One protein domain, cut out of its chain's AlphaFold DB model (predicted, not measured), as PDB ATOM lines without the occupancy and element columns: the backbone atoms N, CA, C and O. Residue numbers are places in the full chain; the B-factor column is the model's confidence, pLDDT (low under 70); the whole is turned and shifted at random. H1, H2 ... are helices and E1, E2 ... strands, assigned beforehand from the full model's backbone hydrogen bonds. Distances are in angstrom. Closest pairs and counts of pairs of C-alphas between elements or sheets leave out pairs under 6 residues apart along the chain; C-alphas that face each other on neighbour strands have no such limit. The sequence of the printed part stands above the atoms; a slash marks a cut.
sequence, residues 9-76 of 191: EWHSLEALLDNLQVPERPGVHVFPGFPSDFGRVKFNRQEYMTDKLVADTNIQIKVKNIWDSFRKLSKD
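This is residues 9 to 76 of the 191 residues of an uncharacterized protein of Chitinophagaceae bacterium (UniProt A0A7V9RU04). The model is loose and open: a small two-strand hairpin, E1 and E2, leads through the short helix H2 into the long helix H3, which runs away to an end that sticks out at residues 68 to 76. Before the hairpin, the long unnamed stretch of residues 18 to 38 makes a wide U from the short helix H1, and its turn sticks out at residues 23 to 29. The printed part has 68 residues, with three named helices and two named strands in the order H1, E1, E2, H2, H3; the sheet E1 - E2 is antiparallel. The class is mostly helix, with 33 residues, under half, in named elements. The radius of gyration of the C-alphas is 14.4 A, and the spans are 38 by 34 by 25 A.

H1 is residues 13 to 17, beginning at C-alpha 13 (-24.931, 92.606, 11.616). E1 is residues 39 to 41, with C-alpha 39 at (-35.905, 79.072, 19.846), and E2 is residues 47 to 49. H2 is residues 51 to 55. H3, residues 57 to 73, is 24.3 A long and ends at C-alpha 73 (-57.209, 89.161, 19.474).

H1 is apart from E2, H2 and H3. E1 and E2 form an antiparallel hairpin at 155 degrees, with N 40 and O 48 within hydrogen-bond range at 2.8 A. H2 and H3 touch only at the corner, and only just, with 3 pairs of C-alphas within 8 A; their closest C-alphas, of Leu 53 and Ile 59, are 5.6 A apart. H3 touches H2 with residues 59 to 60 alone. H3 is apart from E1 and E2. In H1, H2 and H3 every O i to N i+4 pair is within hydrogen-bond range.

The two C-alphas farthest apart, of Pro 26 and Asn 44, are 42.1 A apart. The printed part has no cut. The link from H1 to E1, 21 residues, is long. No printed residue has a pLDDT under 70.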
ATOM      1  N   GLU A   9     -27.009  83.456  11.684       74.06
ATOM      2  CA  GLU A   9     -28.463  83.586  11.704       74.06
ATOM      3  C   GLU A   9     -28.941  84.545  12.797       74.06
ATOM      4  O   GLU A   9     -29.980  85.174  12.627       74.06
ATOM      5  N   TRP A  10     -28.180  84.707  13.885       75.81
ATOM      6  CA  TRP A  10     -28.665  85.417  15.076       75.81
ATOM      7  C   TRP A  10     -27.748  86.537  15.575       75.81
ATOM      8  O   TRP A  10     -28.213  87.451  16.250       75.81
ATOM      9  N   HIS A  11     -26.456  86.491  15.246       79.06
ATOM     10  CA  HIS A  11     -25.424  87.431  15.702       79.06
ATOM     11  C   HIS A  11     -24.676  88.123  14.547       79.06
ATOM     12  O   HIS A  11     -23.651  88.769  14.777       79.06
ATOM     13  N   SER A  12     -25.160  88.005  13.308       81.56
ATOM     14  CA  SER A  12     -24.679  88.834  12.197       81.56
ATOM     15  C   SER A  12     -25.151  90.282  12.342       81.56
ATOM     16  O   SER A  12     -26.121  90.568  13.047       81.56
ATOM     17  N   LEU A  13     -24.476  91.217  11.663       81.81
ATOM     18  CA  LEU A  13     -24.931  92.606  11.616       81.81
ATOM     19  C   LEU A  13     -26.346  92.679  11.040       81.81
ATOM     20  O   LEU A  13     -27.179  93.380  11.598       81.81
ATOM     21  N   GLU A  14     -26.625  91.928   9.973       81.31
ATOM     22  CA  GLU A  14     -27.959  91.857   9.380       81.31
ATOM     23  C   GLU A  14     -29.014  91.414  10.408       81.31
ATOM     24  O   GLU A  14     -30.007  92.113  10.593       81.31
ATOM     25  N   ALA A  15     -28.756  90.340  11.166       79.12
ATOM     26  CA  ALA A  15     -29.675  89.863  12.205       79.12
ATOM     27  C   ALA A  15     -29.876  90.878  13.350       79.12
ATOM     28  O   ALA A  15     -30.956  90.972  13.937       79.12
ATOM     29  N   LEU A  16     -28.849  91.663  13.686       81.38
ATOM     30  CA  LEU A  16     -28.971  92.729  14.685       81.38
ATOM     31  C   LEU A  16     -29.764  93.930  14.155       81.38
ATOM     32  O   LEU A  16     -30.506  94.546  14.921       81.38
ATOM     33  N   LEU A  17     -29.643  94.252  12.863       82.25
ATOM     34  CA  LEU A  17     -30.408  95.326  12.225       82.25
ATOM     35  C   LEU A  17     -31.911  95.017  12.194       82.25
ATOM     36  O   LEU A  17     -32.706  95.928  12.415       82.25
ATOM     37  N   ASP A  18     -32.300  93.751  12.023       73.75
ATOM     38  CA  ASP A  18     -33.708  93.323  12.084       73.75
ATOM     39  C   ASP A  18     -34.354  93.564  13.463       73.75
ATOM     40  O   ASP A  18     -35.574  93.667  13.576       73.75
ATOM     41  N   ASN A  19     -33.544  93.710  14.517       73.88
ATOM     42  CA  ASN A  19     -34.002  93.996  15.879       73.88
ATOM     43  C   ASN A  19     -34.023  95.501  16.222       73.88
ATOM     44  O   ASN A  19     -34.298  95.870  17.370       73.88
ATOM     45  N   LEU A  20     -33.721  96.392  15.268       77.12
ATOM     46  CA  LEU A  20     -33.784  97.836  15.496       77.12
ATOM     47  C   LEU A  20     -35.228  98.284  15.744       77.12
ATOM     48  O   LEU A  20     -36.122  98.072  14.928       77.12
ATOM     49  N   GLN A  21     -35.444  98.992  16.854       72.12
ATOM     50  CA  GLN A  21     -36.739  99.585  17.192       72.12
ATOM     51  C   GLN A  21     -36.986 100.859  16.375       72.12
ATOM     52  O   GLN A  21     -36.904 101.979  16.882       72.12
ATOM     53  N   VAL A  22     -37.258 100.686  15.082       80.31
ATOM     54  CA  VAL A  22     -37.666 101.778  14.194       80.31
ATOM     55  C   VAL A  22     -39.114 102.162  14.526       80.31
ATOM     56  O   VAL A  22     -39.968 101.274  14.573       80.31
ATOM     57  N   PRO A  23     -39.424 103.453  14.754       81.06
ATOM     58  CA  PRO A  23     -40.788 103.885  15.029       81.06
ATOM     59  C   PRO A  23     -41.767 103.457  13.934       81.06
ATOM     60  O   PRO A  23     -41.475 103.551  12.739       81.06
ATOM     61  N   GLU A  24     -42.955 103.030  14.356       84.44
ATOM     62  CA  GLU A  24     -44.048 102.706  13.447       84.44
ATOM     63  C   GLU A  24     -44.436 103.923  12.598       84.44
ATOM     64  O   GLU A  24     -44.516 105.060  13.074       84.44
ATOM     65  N   ARG A  25     -44.712 103.683  11.313       85.19
ATOM     66  CA  ARG A  25     -45.306 104.708  10.448       85.19
ATOM     67  C   ARG A  25     -46.764 104.940  10.867       85.19
ATOM     68  O   ARG A  25     -47.420 103.982  11.278       85.19
ATOM     69  N   PRO A  26     -47.313 106.159  10.705       90.00
ATOM     70  CA  PRO A  26     -48.713 106.425  11.027       90.00
ATOM     71  C   PRO A  26     -49.659 105.405  10.373       90.00
ATOM     72  O   PRO A  26     -49.648 105.236   9.154       90.00
ATOM     73  N   GLY A  27     -50.462 104.718  11.190       87.50
ATOM     74  CA  GLY A  27     -51.439 103.717  10.740       87.50
ATOM     75  C   GLY A  27     -50.885 102.313  10.465       87.50
ATOM     76  O   GLY A  27     -51.652 101.450  10.042       87.50
ATOM     77  N   VAL A  28     -49.595 102.055  10.703       81.94
ATOM     78  CA  VAL A  28     -48.974 100.740  10.492       81.94
ATOM     79  C   VAL A  28     -48.541 100.156  11.828       81.94
ATOM     80  O   VAL A  28     -47.548 100.601  12.386       81.94
ATOM     81  N   HIS A  29     -49.239  99.120  12.294       76.88
ATOM     82  CA  HIS A  29     -48.767  98.330  13.426       76.88
ATOM     83  C   HIS A  29     -47.798  97.251  12.936       76.88
ATOM     84  O   HIS A  29     -48.165  96.428  12.092       76.88
ATOM     85  N   VAL A  30     -46.568  97.255  13.445       76.19
ATOM     86  CA  VAL A  30     -45.555  96.249  13.119       76.19
ATOM     87  C   VAL A  30     -45.440  95.308  14.306       76.19
ATOM     88  O   VAL A  30     -45.082  95.713  15.408       76.19
ATOM     89  N   PHE A  31     -45.729  94.027  14.079       78.75
ATOM     90  CA  PHE A  31     -45.471  93.008  15.086       78.75
ATOM     91  C   PHE A  31     -43.959  92.975  15.375       78.75
ATOM     92  O   PHE A  31     -43.195  92.700  14.449       78.75
ATOM     93  N   PRO A  32     -43.510  93.221  16.621       70.38
ATOM     94  CA  PRO A  32     -42.087  93.366  16.949       70.38
ATOM     95  C   PRO A  32     -41.279  92.062  16.839       70.38
ATOM     96  O   PRO A  32     -40.093  92.055  17.157       70.38
ATOM     97  N   GLY A  33     -41.903  90.961  16.408       82.31
ATOM     98  CA  GLY A  33     -41.280  89.647  16.344       82.31
ATOM     99  C   GLY A  33     -41.195  88.972  17.712       82.31
ATOM    100  O   GLY A  33     -41.431  89.573  18.762       82.31
ATOM    101  N   PHE A  34     -40.858  87.684  17.696       89.38
ATOM    102  CA  PHE A  34     -40.411  87.004  18.909       89.38
ATOM    103  C   PHE A  34     -38.955  87.385  19.210       89.38
ATOM    104  O   PHE A  34     -38.200  87.660  18.277       89.38
ATOM    105  N   PRO A  35     -38.530  87.378  20.489       89.81
ATOM    106  CA  PRO A  35     -37.125  87.565  20.835       89.81
ATOM    107  C   PRO A  35     -36.230  86.577  20.080       89.81
ATOM    108  O   PRO A  35     -36.572  85.399  19.976       89.81
ATOM    109  N   SER A  36     -35.057  87.026  19.630       87.00
ATOM    110  CA  SER A  36     -34.082  86.178  18.925       87.00
ATOM    111  C   SER A  36     -33.678  84.932  19.718       87.00
ATOM    112  O   SER A  36     -33.346  83.902  19.147       87.00
ATOM    113  N   ASP A  37     -33.732  84.998  21.045       89.50
ATOM    114  CA  ASP A  37     -33.408  83.889  21.941       89.50
ATOM    115  C   ASP A  37     -34.584  82.927  22.183       89.50
ATOM    116  O   ASP A  37     -34.459  82.018  22.998       89.50
ATOM    117  N   PHE A  38     -35.730  83.090  21.515       92.50
ATOM    118  CA  PHE A  38     -36.903  82.247  21.761       92.50
ATOM    119  C   PHE A  38     -36.631  80.767  21.445       92.50
ATOM    120  O   PHE A  38     -36.792  79.910  22.312       92.50
ATOM    121  N   GLY A  39     -36.142  80.455  20.246       92.62
ATOM    122  CA  GLY A  39     -35.905  79.072  19.846       92.62
ATOM    123  C   GLY A  39     -34.842  78.915  18.771       92.62
ATOM    124  O   GLY A  39     -34.372  79.883  18.171       92.62
ATOM    125  N   ARG A  40     -34.428  77.669  18.556       91.75
ATOM    126  CA  ARG A  40     -33.536  77.240  17.476       91.75
ATOM    127  C   ARG A  40     -34.089  75.971  16.856       91.75
ATOM    128  O   ARG A  40     -34.697  75.147  17.537       91.75
ATOM    129  N   VAL A  41     -33.813  75.786  15.571       91.62
ATOM    130  CA  VAL A  41     -34.183  74.579  14.833       91.62
ATOM    131  C   VAL A  41     -32.910  73.831  14.471       91.62
ATOM    132  O   VAL A  41     -32.009  74.369  13.832       91.62
ATOM    133  N   LYS A  42     -32.811  72.575  14.898       88.31
ATOM    134  CA  LYS A  42     -31.701  71.693  14.528       88.31
ATOM    135  C   LYS A  42     -31.832  71.269  13.065       88.31
ATOM    136  O   LYS A  42     -32.919  71.276  12.496       88.31
ATOM    137  N   PHE A  43     -30.741  70.782  12.475       89.62
ATOM    138  CA  PHE A  43     -30.743  70.254  11.103       89.62
ATOM    139  C   PHE A  43     -31.804  69.159  10.871       89.62
ATOM    140  O   PHE A  43     -32.410  69.081   9.805       89.62
ATOM    141  N   ASN A  44     -32.093  68.348  11.894       92.56
ATOM    142  CA  ASN A  44     -33.145  67.328  11.860       92.56
ATOM    143  C   ASN A  44     -34.569  67.890  12.054       92.56
ATOM    144  O   ASN A  44     -35.495  67.114  12.274       92.56
ATOM    145  N   ARG A  45     -34.744  69.215  11.977       90.56
ATOM    146  CA  ARG A  45     -36.007  69.949  12.147       90.56
ATOM    147  C   ARG A  45     -36.599  69.893  13.556       90.56
ATOM    148  O   ARG A  45     -37.737  70.309  13.742       90.56
ATOM    149  N   GLN A  46     -35.838  69.429  14.550       91.44
ATOM    150  CA  GLN A  46     -36.244  69.557  15.945       91.44
ATOM    151  C   GLN A  46     -36.082  71.009  16.390       91.44
ATOM    152  O   GLN A  46     -34.962  71.520  16.445       91.44
ATOM    153  N   GLU A  47     -37.189  71.641  16.757       93.12
ATOM    154  CA  GLU A  47     -37.182  72.936  17.429       93.12
ATOM    155  C   GLU A  47     -36.966  72.764  18.938       93.12
ATOM    156  O   GLU A  47     -37.411  71.781  19.542       93.12
ATOM    157  N   TYR A  48     -36.239  73.698  19.543       94.50
ATOM    158  CA  TYR A  48     -36.029  73.761  20.983       94.50
ATOM    159  C   TYR A  48     -35.855  75.209  21.444       94.50
ATOM    160  O   TYR A  48     -35.334  76.051  20.714       94.50
ATOM    161  N   MET A  49     -36.274  75.485  22.677       95.50
ATOM    162  CA  MET A  49     -36.021  76.767  23.332       95.50
ATOM    163  C   MET A  49     -34.548  76.899  23.717       95.50
ATOM    164  O   MET A  49     -33.943  75.926  24.164       95.50
ATOM    165  N   THR A  50     -33.972  78.095  23.568       94.75
ATOM    166  CA  THR A  50     -32.567  78.319  23.945       94.75
ATOM    167  C   THR A  50     -32.370  78.272  25.460       94.75
ATOM    168  O   THR A  50     -33.272  78.620  26.226       94.75
ATOM    169  N   ASP A  51     -31.150  77.956  25.900       94.75
ATOM    170  CA  ASP A  51     -30.774  78.019  27.319       94.75
ATOM    171  C   ASP A  51     -31.012  79.413  27.914       94.75
ATOM    172  O   ASP A  51     -31.397  79.550  29.075       94.75
ATOM    173  N   LYS A  52     -30.845  80.464  27.102       93.94
ATOM    174  CA  LYS A  52     -31.048  81.846  27.528       93.94
ATOM    175  C   LYS A  52     -32.519  82.159  27.797       93.94
ATOM    176  O   LYS A  52     -32.805  82.796  28.806       93.94
ATOM    177  N   LEU A  53     -33.454  81.682  26.971       95.25
ATOM    178  CA  LEU A  53     -34.883  81.794  27.288       95.25
ATOM    179  C   LEU A  53     -35.227  81.022  28.565       95.25
ATOM    180  O   LEU A  53     -35.983  81.513  29.402       95.25
ATOM    181  N   VAL A  54     -34.695  79.808  28.717       96.00
ATOM    182  CA  VAL A  54     -34.979  78.975  29.894       96.00
ATOM    183  C   VAL A  54     -34.459  79.642  31.175       96.00
ATOM    184  O   VAL A  54     -35.149  79.613  32.191       96.00
ATOM    185  N   ALA A  55     -33.299  80.301  31.121       96.12
ATOM    186  CA  ALA A  55     -32.686  80.967  32.268       96.12
ATOM    187  C   ALA A  55     -33.227  82.385  32.559       96.12
ATOM    188  O   ALA A  55     -33.255  82.792  33.720       96.12
ATOM    189  N   ASP A  56     -33.640  83.154  31.543       96.62
ATOM    190  CA  ASP A  56     -34.039  84.561  31.696       96.62
ATOM    191  C   ASP A  56     -35.565  84.742  31.706       96.62
ATOM    192  O   ASP A  56     -36.256  84.707  30.679       96.62
ATOM    193  N   THR A  57     -36.100  85.031  32.892       94.81
ATOM    194  CA  THR A  57     -37.531  85.270  33.102       94.81
ATOM    195  C   THR A  57     -38.062  86.480  32.333       94.81
ATOM    196  O   THR A  57     -39.239  86.486  31.971       94.81
ATOM    197  N   ASN A  58     -37.233  87.477  32.007       95.50
ATOM    198  CA  ASN A  58     -37.669  88.621  31.205       95.50
ATOM    199  C   ASN A  58     -37.962  88.210  29.762       95.50
ATOM    200  O   ASN A  58     -38.935  88.687  29.174       95.50
ATOM    201  N   ILE A  59     -37.153  87.314  29.187       94.12
ATOM    202  CA  ILE A  59     -37.393  86.797  27.834       94.12
ATOM    203  C   ILE A  59     -38.656  85.932  27.842       94.12
ATOM    204  O   ILE A  59     -39.521  86.121  26.988       94.12
ATOM    205  N   GLN A  60     -38.838  85.084  28.860       95.94
ATOM    206  CA  GLN A  60     -40.080  84.318  29.027       95.94
ATOM    207  C   GLN A  60     -41.305  85.231  29.115       95.94
ATOM    208  O   GLN A  60     -42.313  84.974  28.465       95.94
ATOM    209  N   ILE A  61     -41.243  86.307  29.907       95.00
ATOM    210  CA  ILE A  61     -42.344  87.272  30.035       95.00
ATOM    211  C   ILE A  61     -42.644  87.938  28.688       95.00
ATOM    212  O   ILE A  61     -43.814  88.058  28.331       95.00
ATOM    213  N   LYS A  62     -41.624  88.323  27.908       93.81
ATOM    214  CA  LYS A  62     -41.821  88.889  26.562       93.81
ATOM    215  C   LYS A  62     -42.567  87.921  25.641       93.81
ATOM    216  O   LYS A  62     -43.564  88.319  25.044       93.81
ATOM    217  N   VAL A  63     -42.133  86.659  25.573       95.38
ATOM    218  CA  VAL A  63     -42.791  85.617  24.762       95.38
ATOM    219  C   VAL A  63     -44.231  85.384  25.233       95.38
ATOM    220  O   VAL A  63     -45.161  85.423  24.431       95.38
ATOM    221  N   LYS A  64     -44.448  85.239  26.547       95.31
ATOM    222  CA  LYS A  64     -45.787  85.068  27.134       95.31
ATOM    223  C   LYS A  64     -46.717  86.238  26.810       95.31
ATOM    224  O   LYS A  64     -47.861  86.013  26.428       95.31
ATOM    225  N   ASN A  65     -46.225  87.475  26.889       93.81
ATOM    226  CA  ASN A  65     -46.999  88.675  26.557       93.81
ATOM    227  C   ASN A  65     -47.389  88.737  25.074       93.81
ATOM    228  O   ASN A  65     -48.488  89.192  24.743       93.81
ATOM    229  N   ILE A  66     -46.508  88.282  24.181       93.00
ATOM    230  CA  ILE A  66     -46.821  88.141  22.757       93.00
ATOM    231  C   ILE A  66     -47.971  87.143  22.566       93.00
ATOM    232  O   ILE A  66     -48.975  87.483  21.936       93.00
ATOM    233  N   TRP A  67     -47.892  85.952  23.171       93.31
ATOM    234  CA  TRP A  67     -48.973  84.963  23.090       93.31
ATOM    235  C   TRP A  67     -50.284  85.457  23.686       93.31
ATOM    236  O   TRP A  67     -51.343  85.290  23.083       93.31
ATOM    237  N   ASP A  68     -50.223  86.142  24.825       92.06
ATOM    238  CA  ASP A  68     -51.394  86.770  25.426       92.06
ATOM    239  C   ASP A  68     -52.018  87.837  24.523       92.06
ATOM    240  O   ASP A  68     -53.234  88.040  24.557       92.06
ATOM    241  N   SER A  69     -51.217  88.513  23.699       90.62
ATOM    242  CA  SER A  69     -51.723  89.484  22.729       90.62
ATOM    243  C   SER A  69     -52.501  88.784  21.615       90.62
ATOM    244  O   SER A  69     -53.638  89.170  21.345       90.62
ATOM    245  N   PHE A  70     -51.975  87.688  21.057       89.69
ATOM    246  CA  PHE A  70     -52.721  86.851  20.108       89.69
ATOM    247  C   PHE A  70     -53.999  86.273  20.724       89.69
ATOM    248  O   PHE A  70     -55.067  86.319  20.111       89.69
ATOM    249  N   ARG A  71     -53.931  85.810  21.976       88.81
ATOM    250  CA  ARG A  71     -55.097  85.324  22.720       88.81
ATOM    251  C   ARG A  71     -56.173  86.404  22.864       88.81
ATOM    252  O   ARG A  71     -57.348  86.100  22.705       88.81
ATOM    253  N   LYS A  72     -55.800  87.654  23.161       88.50
ATOM    254  CA  LYS A  72     -56.745  88.786  23.272       88.50
ATOM    255  C   LYS A  72     -57.376  89.172  21.931       88.50
ATOM    256  O   LYS A  72     -58.491  89.690  21.922       88.50
ATOM    257  N   LEU A  73     -56.676  88.939  20.820       88.25
ATOM    258  CA  LEU A  73     -57.209  89.161  19.474       88.25
ATOM    259  C   LEU A  73     -58.220  88.078  19.071       88.25
ATOM    260  O   LEU A  73     -59.168  88.374  18.344       88.25
ATOM    261  N   SER A  74     -58.062  86.853  19.578       87.12
ATOM    262  CA  SER A  74     -59.024  85.769  19.371       87.12
ATOM    263  C   SER A  74     -60.302  85.998  20.183       87.12
ATOM    264  O   SER A  74     -60.304  85.902  21.409       87.12
ATOM    265  N   LYS A  75     -61.412  86.273  19.491       87.19
ATOM    266  CA  LYS A  75     -62.739  86.479  20.107       87.19
ATOM    267  C   LYS A  75     -63.658  85.267  20.008       87.19
ATOM    268  O   LYS A  75     -64.719  85.260  20.630       87.19
ATOM    269  N   ASP A  76     -63.267  84.267  19.228       87.62
ATOM    270  CA  ASP A  76     -64.107  83.105  18.995       87.62
ATOM    271  C   ASP A  76     -64.181  82.241  20.258       87.62
ATOM    272  O   ASP A  76     -63.141  81.860  20.809       87.62
TER     273      ASP A  76